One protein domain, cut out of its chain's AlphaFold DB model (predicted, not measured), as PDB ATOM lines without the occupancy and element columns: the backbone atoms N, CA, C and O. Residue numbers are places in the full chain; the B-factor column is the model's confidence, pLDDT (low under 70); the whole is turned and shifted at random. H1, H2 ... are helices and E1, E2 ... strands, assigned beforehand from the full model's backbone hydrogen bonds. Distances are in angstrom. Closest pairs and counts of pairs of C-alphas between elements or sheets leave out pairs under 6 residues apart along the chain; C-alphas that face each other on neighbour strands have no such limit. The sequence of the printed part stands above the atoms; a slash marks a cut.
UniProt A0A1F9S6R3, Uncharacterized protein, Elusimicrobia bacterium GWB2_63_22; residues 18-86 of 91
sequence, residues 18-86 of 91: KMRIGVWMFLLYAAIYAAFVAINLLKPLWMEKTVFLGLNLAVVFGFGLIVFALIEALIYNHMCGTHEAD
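This is residues 18 to 86 of the 91 residues of an uncharacterized protein of Elusimicrobia bacterium GWB2_63_22 (UniProt A0A1F9S6R3). Two long helices, H3 and H1, run side by side in opposite directions, and they are joined through a small cap made of the short helix H2 and the short strand E1, near the last residues of H1 and the first residues of H3. E1 pairs with no named strand, but residues 50 to 52 of E1 pair antiparallel with residues 55 to 56, a small turn beside the beginning of H3. The printed part has 69 residues, with three named helices and one named strand in the order H1, H2, E1, H3, and is mostly helix. It is loose, with a radius of gyration of the C-alphas of 15.7 A, and spans 50 by 25 by 8 A, only just a rod.

Begin with H3, residues 57 to 86, the longest helix. It touches H1, residues 18 to 42, and the closest C-alphas, those of Lys 18 and Cys 80, are 6.2 A apart. Their lines stand at a shallow tilt of 8 degrees, opposite ways. Look next at H2, residues 44 to 47: it only just touches H3, with 3 pairs of C-alphas within 8 A, and H3 touches it with residues 57 to 58 alone. The closest C-alphas there are those of Met 47 and Ala 58, at 4.9 A. H1 and H2 are close but not clearly touching, with the C-alphas of Asn 40 and Met 47 at 6.5 A. For E1, residues 50 to 52, and H3, the closest C-alphas are those of Val 51 and Leu 57, at 5.7 A. E1 is apart from H1 and from H2. In H1 and H3 every O i to N i+4 pair is within hydrogen-bond range; H2 is too short for such a pair, and its 1 pair of O i to N i+3 is within range.

Find C-alpha 57 at (-26.190, 22.862, -37.798); from there H3 runs 43.2 A to C-alpha 86 at (-69.262, 20.011, -37.260). H1 begins at C-alpha 18, (-59.741, 24.487, -46.427), and is 35.9 A long. H2 measures 5.1 A and E1 6.3 A from first to last C-alpha.

The C-alphas of Leu 45 and Asp 86 are the two farthest apart, at 50.7 A. The printed part has no cut, and its three links are tight. The mean pLDDT of the printed part is 91.1, and no printed residue is under 70.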
ATOM      1  N   LYS A  18     -60.960  25.293 -46.239       88.00
ATOM      2  CA  LYS A  18     -59.741  24.487 -46.427       88.00
ATOM      3  C   LYS A  18     -58.661  25.282 -47.153       88.00
ATOM      4  O   LYS A  18     -57.524  25.362 -46.686       88.00
ATOM      5  N   MET A  19     -59.030  25.945 -48.248       90.19
ATOM      6  CA  MET A  19     -58.105  26.764 -49.029       90.19
ATOM      7  C   MET A  19     -57.518  27.908 -48.192       90.19
ATOM      8  O   MET A  19     -56.303  28.112 -48.193       90.19
ATOM      9  N   ARG A  20     -58.349  28.633 -47.435       90.94
ATOM     10  CA  ARG A  20     -57.899  29.787 -46.641       90.94
ATOM     11  C   ARG A  20     -56.939  29.394 -45.517       90.94
ATOM     12  O   ARG A  20     -55.944  30.091 -45.312       90.94
ATOM     13  N   ILE A  21     -57.218  28.296 -44.813       93.12
ATOM     14  CA  ILE A  21     -56.312  27.759 -43.788       93.12
ATOM     15  C   ILE A  21     -55.012  27.268 -44.434       93.12
ATOM     16  O   ILE A  21     -53.930  27.620 -43.966       93.12
ATOM     17  N   GLY A  22     -55.107  26.521 -45.537       91.94
ATOM     18  CA  GLY A  22     -53.942  25.974 -46.234       91.94
ATOM     19  C   GLY A  22     -52.982  27.061 -46.712       91.94
ATOM     20  O   GLY A  22     -51.775  26.946 -46.511       91.94
ATOM     21  N   VAL A  23     -53.505  28.162 -47.262       95.25
ATOM     22  CA  VAL A  23     -52.689  29.313 -47.682       95.25
ATOM     23  C   VAL A  23     -51.982  29.964 -46.494       95.25
ATOM     24  O   VAL A  23     -50.795  30.270 -46.587       95.25
ATOM     25  N   TRP A  24     -52.670  30.159 -45.366       95.62
ATOM     26  CA  TRP A  24     -52.052  30.754 -44.178       95.62
ATOM     27  C   TRP A  24     -50.926  29.891 -43.602       95.62
ATOM     28  O   TRP A  24     -49.864  30.421 -43.272       95.62
ATOM     29  N   MET A  25     -51.128  28.575 -43.527       92.44
ATOM     30  CA  MET A  25     -50.105  27.638 -43.053       92.44
ATOM     31  C   MET A  25     -48.933  27.555 -44.036       92.44
ATOM     32  O   MET A  25     -47.778  27.602 -43.628       92.44
ATOM     33  N   PHE A  26     -49.203  27.561 -45.344       94.75
ATOM     34  CA  PHE A  26     -48.153  27.634 -46.357       94.75
ATOM     35  C   PHE A  26     -47.303  28.905 -46.229       94.75
ATOM     36  O   PHE A  26     -46.079  28.835 -46.315       94.75
ATOM     37  N   LEU A  27     -47.926  30.067 -46.008       97.19
ATOM     38  CA  LEU A  27     -47.198  31.324 -45.821       97.19
ATOM     39  C   LEU A  27     -46.334  31.301 -44.556       97.19
ATOM     40  O   LEU A  27     -45.208  31.803 -44.584       97.19
ATOM     41  N   LEU A  28     -46.830  30.696 -43.472       96.06
ATOM     42  CA  LEU A  28     -46.065  30.505 -42.242       96.06
ATOM     43  C   LEU A  28     -44.823  29.640 -42.496       96.06
ATOM     44  O   LEU A  28     -43.704  30.074 -42.206       96.06
ATOM     45  N   TYR A  29     -45.006  28.471 -43.111       95.56
ATOM     46  CA  TYR A  29     -43.909  27.592 -43.508       95.56
ATOM     47  C   TYR A  29     -42.900  28.306 -44.411       95.56
ATOM     48  O   TYR A  29     -41.691  28.264 -44.173       95.56
ATOM     49  N   ALA A  30     -43.390  29.002 -45.439       96.81
ATOM     50  CA  ALA A  30     -42.562  29.702 -46.409       96.81
ATOM     51  C   ALA A  30     -41.707  30.789 -45.749       96.81
ATOM     52  O   ALA A  30     -40.533  30.927 -46.091       96.81
ATOM     53  N   ALA A  31     -42.253  31.528 -44.777       97.31
ATOM     54  CA  ALA A  31     -41.503  32.534 -44.032       97.31
ATOM     55  C   ALA A  31     -40.359  31.910 -43.215       97.31
ATOM     56  O   ALA A  31     -39.229  32.407 -43.244       97.31
ATOM     57  N   ILE A  32     -40.626  30.794 -42.532       96.00
ATOM     58  CA  ILE A  32     -39.617  30.069 -41.746       96.00
ATOM     59  C   ILE A  32     -38.536  29.489 -42.665       96.00
ATOM     60  O   ILE A  32     -37.340  29.636 -42.398       96.00
ATOM     61  N   TYR A  33     -38.937  28.885 -43.785       95.38
ATOM     62  CA  TYR A  33     -38.011  28.364 -44.784       95.38
ATOM     63  C   TYR A  33     -37.146  29.473 -45.399       95.38
ATOM     64  O   TYR A  33     -35.929  29.319 -45.513       95.38
ATOM     65  N   ALA A  34     -37.738  30.621 -45.736       96.56
ATOM     66  CA  ALA A  34     -37.007  31.774 -46.251       96.56
ATOM     67  C   ALA A  34     -35.977  32.293 -45.237       96.56
ATOM     68  O   ALA A  34     -34.844  32.592 -45.619       96.56
ATOM     69  N   ALA A  35     -36.324  32.339 -43.946       94.00
ATOM     70  CA  ALA A  35     -35.379  32.692 -42.891       94.00
ATOM     71  C   ALA A  35     -34.216  31.687 -42.806       94.00
ATOM     72  O   ALA A  35     -33.055  32.098 -42.738       94.00
ATOM     73  N   PHE A  36     -34.495  30.382 -42.886       93.56
ATOM     74  CA  PHE A  36     -33.455  29.351 -42.938       93.56
ATOM     75  C   PHE A  36     -32.520  29.547 -44.140       93.56
ATOM     76  O   PHE A  36     -31.296  29.558 -43.976       93.56
ATOM     77  N   VAL A  37     -33.071  29.761 -45.335       94.25
ATOM     78  CA  VAL A  37     -32.285  30.010 -46.554       94.25
ATOM     79  C   VAL A  37     -31.438  31.279 -46.416       94.25
ATOM     80  O   VAL A  37     -30.250  31.261 -46.739       94.25
ATOM     81  N   ALA A  38     -32.003  32.360 -45.872       94.81
ATOM     82  CA  ALA A  38     -31.281  33.609 -45.640       94.81
ATOM     83  C   ALA A  38     -30.088  33.419 -44.688       94.81
ATOM     84  O   ALA A  38     -29.003  33.934 -44.955       94.81
ATOM     85  N   ILE A  39     -30.241  32.638 -43.613       91.06
ATOM     86  CA  ILE A  39     -29.136  32.342 -42.688       91.06
ATOM     87  C   ILE A  39     -28.032  31.542 -43.394       91.06
ATOM     88  O   ILE A  39     -26.853  31.863 -43.223       91.06
ATOM     89  N   ASN A  40     -28.396  30.551 -44.215       89.44
ATOM     90  CA  ASN A  40     -27.426  29.771 -44.992       89.44
ATOM     91  C   ASN A  40     -26.617  30.647 -45.960       89.44
ATOM     92  O   ASN A  40     -25.413  30.446 -46.105       89.44
ATOM     93  N   LEU A  41     -27.261  31.639 -46.581       92.56
ATOM     94  CA  LEU A  41     -26.610  32.573 -47.500       92.56
ATOM     95  C   LEU A  41     -25.711  33.583 -46.779       92.56
ATOM     96  O   LEU A  41     -24.597  33.848 -47.224       92.56
ATOM     97  N   LEU A  42     -26.185  34.164 -45.675       93.00
ATOM     98  CA  LEU A  42     -25.498  35.275 -45.013       93.00
ATOM     99  C   LEU A  42     -24.386  34.814 -44.063       93.00
ATOM    100  O   LEU A  42     -23.411  35.545 -43.875       93.00
ATOM    101  N   LYS A  43     -24.522  33.639 -43.431       90.12
ATOM    102  CA  LYS A  43     -23.566  33.131 -42.428       90.12
ATOM    103  C   LYS A  43     -23.284  31.623 -42.568       90.12
ATOM    104  O   LYS A  43     -23.512  30.869 -41.619       90.12
ATOM    105  N   PRO A  44     -22.688  31.172 -43.686       85.38
ATOM    106  CA  PRO A  44     -22.402  29.751 -43.921       85.38
ATOM    107  C   PRO A  44     -21.459  29.126 -42.876       85.38
ATOM    108  O   PRO A  44     -21.649  27.983 -42.473       85.38
ATOM    109  N   LEU A  45     -20.505  29.892 -42.332       86.81
ATOM    110  CA  LEU A  45     -19.586  29.417 -41.283       86.81
ATOM    111  C   LEU A  45     -20.295  28.998 -39.982       86.81
ATOM    112  O   LEU A  45     -19.770  28.198 -39.212       86.81
ATOM    113  N   TRP A  46     -21.483  29.547 -39.709       85.56
ATOM    114  CA  TRP A  46     -22.288  29.145 -38.552       85.56
ATOM    115  C   TRP A  46     -23.006  27.819 -38.811       85.56
ATOM    116  O   TRP A  46     -23.152  27.011 -37.900       85.56
ATOM    117  N   MET A  47     -23.408  27.586 -40.061       81.44
ATOM    118  CA  MET A  47     -24.102  26.378 -40.511       81.44
ATOM    119  C   MET A  47     -23.197  25.138 -40.527       81.44
ATOM    120  O   MET A  47     -23.681  24.023 -40.348       81.44
ATOM    121  N   GLU A  48     -21.886  25.329 -40.688       86.31
ATOM    122  CA  GLU A  48     -20.890  24.250 -40.687       86.31
ATOM    123  C   GLU A  48     -20.599  23.694 -39.284       86.31
ATOM    124  O   GLU A  48     -20.126  22.567 -39.142       86.31
ATOM    125  N   LYS A  49     -20.919  24.449 -38.223       88.81
ATOM    126  CA  LYS A  49     -20.675  24.020 -36.843       88.81
ATOM    127  C   LYS A  49     -21.368  22.689 -36.570       88.81
ATOM    128  O   LYS A  49     -22.573  22.561 -36.754       88.81
ATOM    129  N   THR A  50     -20.607  21.716 -36.088       89.50
ATOM    130  CA  THR A  50     -21.138  20.453 -35.579       89.50
ATOM    131  C   THR A  50     -21.884  20.704 -34.274       89.50
ATOM    132  O   THR A  50     -21.311  21.274 -33.347       89.50
ATOM    133  N   VAL A  51     -23.153  20.299 -34.198       85.44
ATOM    134  CA  VAL A  51     -24.011  20.589 -33.034       85.44
ATOM    135  C   VAL A  51     -24.608  19.331 -32.421       85.44
ATOM    136  O   VAL A  51     -24.653  19.223 -31.199       85.44
ATOM    137  N   PHE A  52     -25.039  18.360 -33.229       83.44
ATOM    138  CA  PHE A  52     -25.764  17.198 -32.712       83.44
ATOM    139  C   PHE A  52     -25.335  15.909 -33.405       83.44
ATOM    140  O   PHE A  52     -25.376  15.838 -34.625       83.44
ATOM    141  N   LEU A  53     -24.931  14.889 -32.638       84.75
ATOM    142  CA  LEU A  53     -24.536  13.565 -33.156       84.75
ATOM    143  C   LEU A  53     -23.486  13.602 -34.289       84.75
ATOM    144  O   LEU A  53     -23.502  12.763 -35.183       84.75
ATOM    145  N   GLY A  54     -22.582  14.586 -34.287       86.81
ATOM    146  CA  GLY A  54     -21.611  14.758 -35.375       86.81
ATOM    147  C   GLY A  54     -22.173  15.437 -36.634       86.81
ATOM    148  O   GLY A  54     -21.428  15.668 -37.581       86.81
ATOM    149  N   LEU A  55     -23.454  15.813 -36.640       89.06
ATOM    150  CA  LEU A  55     -24.102  16.555 -37.717       89.06
ATOM    151  C   LEU A  55     -23.887  18.060 -37.559       89.06
ATOM    152  O   LEU A  55     -23.880  18.606 -36.446       89.06
ATOM    153  N   ASN A  56     -23.734  18.731 -38.699       91.25
ATOM    154  CA  ASN A  56     -23.657  20.181 -38.750       91.25
ATOM    155  C   ASN A  56     -25.028  20.827 -38.501       91.25
ATOM    156  O   ASN A  56     -26.084  20.193 -38.609       91.25
ATOM    157  N   LEU A  57     -25.000  22.106 -38.145       89.50
ATOM    158  CA  LEU A  57     -26.190  22.862 -37.798       89.50
ATOM    159  C   LEU A  57     -27.185  22.933 -38.967       89.50
ATOM    160  O   LEU A  57     -28.390  22.840 -38.736       89.50
ATOM    161  N   ALA A  58     -26.695  23.013 -40.209       90.00
ATOM    162  CA  ALA A  58     -27.542  23.008 -41.404       90.00
ATOM    163  C   ALA A  58     -28.419  21.759 -41.502       90.00
ATOM    164  O   ALA A  58     -29.625  21.868 -41.731       90.00
ATOM    165  N   VAL A  59     -27.834  20.579 -41.292       91.44
ATOM    166  CA  VAL A  59     -28.559  19.306 -41.351       91.44
ATOM    167  C   VAL A  59     -29.596  19.229 -40.234       91.44
ATOM    168  O   VAL A  59     -30.741  18.863 -40.494       91.44
ATOM    169  N   VAL A  60     -29.238  19.627 -39.011       93.25
ATOM    170  CA  VAL A  60     -30.166  19.615 -37.867       93.25
ATOM    171  C   VAL A  60     -31.364  20.539 -38.113       93.25
ATOM    172  O   VAL A  60     -32.504  20.126 -37.905       93.25
ATOM    173  N   PHE A  61     -31.134  21.756 -38.612       91.62
ATOM    174  CA  PHE A  61     -32.217  22.669 -38.983       91.62
ATOM    175  C   PHE A  61     -33.056  22.140 -40.151       91.62
ATOM    176  O   PHE A  61     -34.278  22.266 -40.117       91.62
ATOM    177  N   GLY A  62     -32.429  21.514 -41.151       92.38
ATOM    178  CA  GLY A  62     -33.132  20.878 -42.266       92.38
ATOM    179  C   GLY A  62     -34.103  19.796 -41.790       92.38
ATOM    180  O   GLY A  62     -35.276  19.815 -42.159       92.38
ATOM    181  N   PHE A  63     -33.660  18.907 -40.896       94.75
ATOM    182  CA  PHE A  63     -34.553  17.935 -40.255       94.75
ATOM    183  C   PHE A  63     -35.632  18.610 -39.400       94.75
ATOM    184  O   PHE A  63     -36.782  18.173 -39.419       94.75
ATOM    185  N   GLY A  64     -35.295  19.696 -38.703       94.06
ATOM    186  CA  GLY A  64     -36.265  20.505 -37.965       94.06
ATOM    187  C   GLY A  64     -37.392  21.045 -38.852       94.06
ATOM    188  O   GLY A  64     -38.555  20.956 -38.471       94.06
ATOM    189  N   LEU A  65     -37.072  21.531 -40.055       95.19
ATOM    190  CA  LEU A  65     -38.065  22.005 -41.026       95.19
ATOM    191  C   LEU A  65     -38.987  20.882 -41.513       95.19
ATOM    192  O   LEU A  65     -40.186  21.103 -41.654       95.19
ATOM    193  N   ILE A  66     -38.456  19.673 -41.718       95.81
ATOM    194  CA  ILE A  66     -39.269  18.505 -42.090       95.81
ATOM    195  C   ILE A  66     -40.257  18.170 -40.968       95.81
ATOM    196  O   ILE A  66     -41.447  18.000 -41.224       95.81
ATOM    197  N   VAL A  67     -39.783  18.104 -39.721       97.19
ATOM    198  CA  VAL A  67     -40.648  17.846 -38.558       97.19
ATOM    199  C   VAL A  67     -41.714  18.932 -38.425       97.19
ATOM    200  O   VAL A  67     -42.879  18.621 -38.191       97.19
ATOM    201  N   PHE A  68     -41.340  20.194 -38.625       96.06
ATOM    202  CA  PHE A  68     -42.273  21.314 -38.587       96.06
ATOM    203  C   PHE A  68     -43.356  21.207 -39.675       96.06
ATOM    204  O   PHE A  68     -44.539  21.310 -39.358       96.06
ATOM    205  N   ALA A  69     -42.982  20.887 -40.918       95.00
ATOM    206  CA  ALA A  69     -43.934  20.664 -42.009       95.00
ATOM    207  C   ALA A  69     -44.916  19.520 -41.703       95.00
ATOM    208  O   ALA A  69     -46.105  19.610 -42.010       95.00
ATOM    209  N   LEU A  70     -44.439  18.440 -41.073       97.00
ATOM    210  CA  LEU A  70     -45.301  17.333 -40.650       97.00
ATOM    211  C   LEU A  70     -46.293  17.770 -39.566       97.00
ATOM    212  O   LEU A  70     -47.459  17.390 -39.623       97.00
ATOM    213  N   ILE A  71     -45.856  18.585 -38.604       96.75
ATOM    214  CA  ILE A  71     -46.744  19.142 -37.575       96.75
ATOM    215  C   ILE A  71     -47.826  20.012 -38.224       96.75
ATOM    216  O   ILE A  71     -49.004  19.842 -37.913       96.75
ATOM    217  N   GLU A  72     -47.460  20.892 -39.157       94.38
ATOM    218  CA  GLU A  72     -48.431  21.704 -39.897       94.38
ATOM    219  C   GLU A  72     -49.416  20.840 -40.689       94.38
ATOM    220  O   GLU A  72     -50.619  21.082 -40.624       94.38
ATOM    221  N   ALA A  73     -48.953  19.790 -41.368       93.69
ATOM    222  CA  ALA A  73     -49.836  18.860 -42.071       93.69
ATOM    223  C   ALA A  73     -50.843  18.178 -41.125       93.69
ATOM    224  O   ALA A  73     -52.027  18.072 -41.457       93.69
ATOM    225  N   LEU A  74     -50.408  17.754 -39.934       96.06
ATOM    226  CA  LEU A  74     -51.295  17.158 -38.930       96.06
ATOM    227  C   LEU A  74     -52.312  18.171 -38.389       96.06
ATOM    228  O   LEU A  74     -53.492  17.835 -38.268       96.06
ATOM    229  N   ILE A  75     -51.883  19.407 -38.111       94.75
ATOM    230  CA  ILE A  75     -52.766  20.497 -37.669       94.75
ATOM    231  C   ILE A  75     -53.797  20.817 -38.756       94.75
ATOM    232  O   ILE A  75     -54.988  20.893 -38.460       94.75
ATOM    233  N   TYR A  76     -53.362  20.939 -40.011       92.31
ATOM    234  CA  TYR A  76     -54.235  21.209 -41.149       92.31
ATOM    235  C   TYR A  76     -55.303  20.123 -41.290       92.31
ATOM    236  O   TYR A  76     -56.495  20.424 -41.380       92.31
ATOM    237  N   ASN A  77     -54.882  18.856 -41.246       91.56
ATOM    238  CA  ASN A  77     -55.785  17.716 -41.337       91.56
ATOM    239  C   ASN A  77     -56.793  17.693 -40.177       91.56
ATOM    240  O   ASN A  77     -57.982  17.471 -40.394       91.56
ATOM    241  N   HIS A  78     -56.339  17.971 -38.954       91.81
ATOM    242  CA  HIS A  78     -57.208  18.016 -37.781       91.81
ATOM    243  C   HIS A  78     -58.234  19.156 -37.851       91.81
ATOM    244  O   HIS A  78     -59.416  18.943 -37.568       91.81
ATOM    245  N   MET A  79     -57.813  20.352 -38.267       89.44
ATOM    246  CA  MET A  79     -58.702  21.506 -38.415       89.44
ATOM    247  C   MET A  79     -59.747  21.285 -39.509       89.44
ATOM    248  O   MET A  79     -60.929  21.546 -39.284       89.44
ATOM    249  N   CYS A  80     -59.337  20.769 -40.670       88.31
ATOM    250  CA  CYS A  80     -60.262  20.476 -41.765       88.31
ATOM    251  C   CYS A  80     -61.248  19.367 -41.377       88.31
ATOM    252  O   CYS A  80     -62.447  19.527 -41.584       88.31
ATOM    253  N   GLY A  81     -60.766  18.289 -40.747       85.25
ATOM    254  CA  GLY A  81     -61.621  17.192 -40.294       85.25
ATOM    255  C   GLY A  81     -62.634  17.617 -39.226       85.25
ATOM    256  O   GLY A  81     -63.780  17.180 -39.266       85.25
ATOM    257  N   THR A  82     -62.251  18.511 -38.308       83.62
ATOM    258  CA  THR A  82     -63.178  19.055 -37.300       83.62
ATOM    259  C   THR A  82     -64.256  19.924 -37.946       83.62
ATOM    260  O   THR A  82     -65.427  19.775 -37.616       83.62
ATOM    261  N   HIS A  83     -63.884  20.783 -38.902       83.06
ATOM    262  CA  HIS A  83     -64.845  21.624 -39.622       83.06
ATOM    263  C   HIS A  83     -65.843  20.784 -40.430       83.06
ATOM    264  O   HIS A  83     -67.032  21.077 -40.445       83.06
ATOM    265  N   GLU A  84     -65.381  19.710 -41.074       80.56
ATOM    266  CA  GLU A  84     -66.258  18.782 -41.798       80.56
ATOM    267  C   GLU A  84     -67.191  17.987 -40.872       80.56
ATOM    268  O   GLU A  84     -68.329  17.708 -41.247       80.56
ATOM    269  N   ALA A  85     -66.720  17.602 -39.681       76.81
ATOM    270  CA  ALA A  85     -67.528  16.881 -38.699       76.81
ATOM    271  C   ALA A  85     -68.626  17.768 -38.094       76.81
ATOM    272  O   ALA A  85     -69.763  17.316 -37.964       76.81
ATOM    273  N   ASP A  86     -68.305  19.026 -37.781       72.56
ATOM    274  CA  ASP A  86     -69.262  20.011 -37.260       72.56
ATOM    275  C   ASP A  86     -70.359  20.319 -38.293       72.56
ATOM    276  O   ASP A  86     -71.547  20.324 -37.978       72.56
TER     277      ASP A  86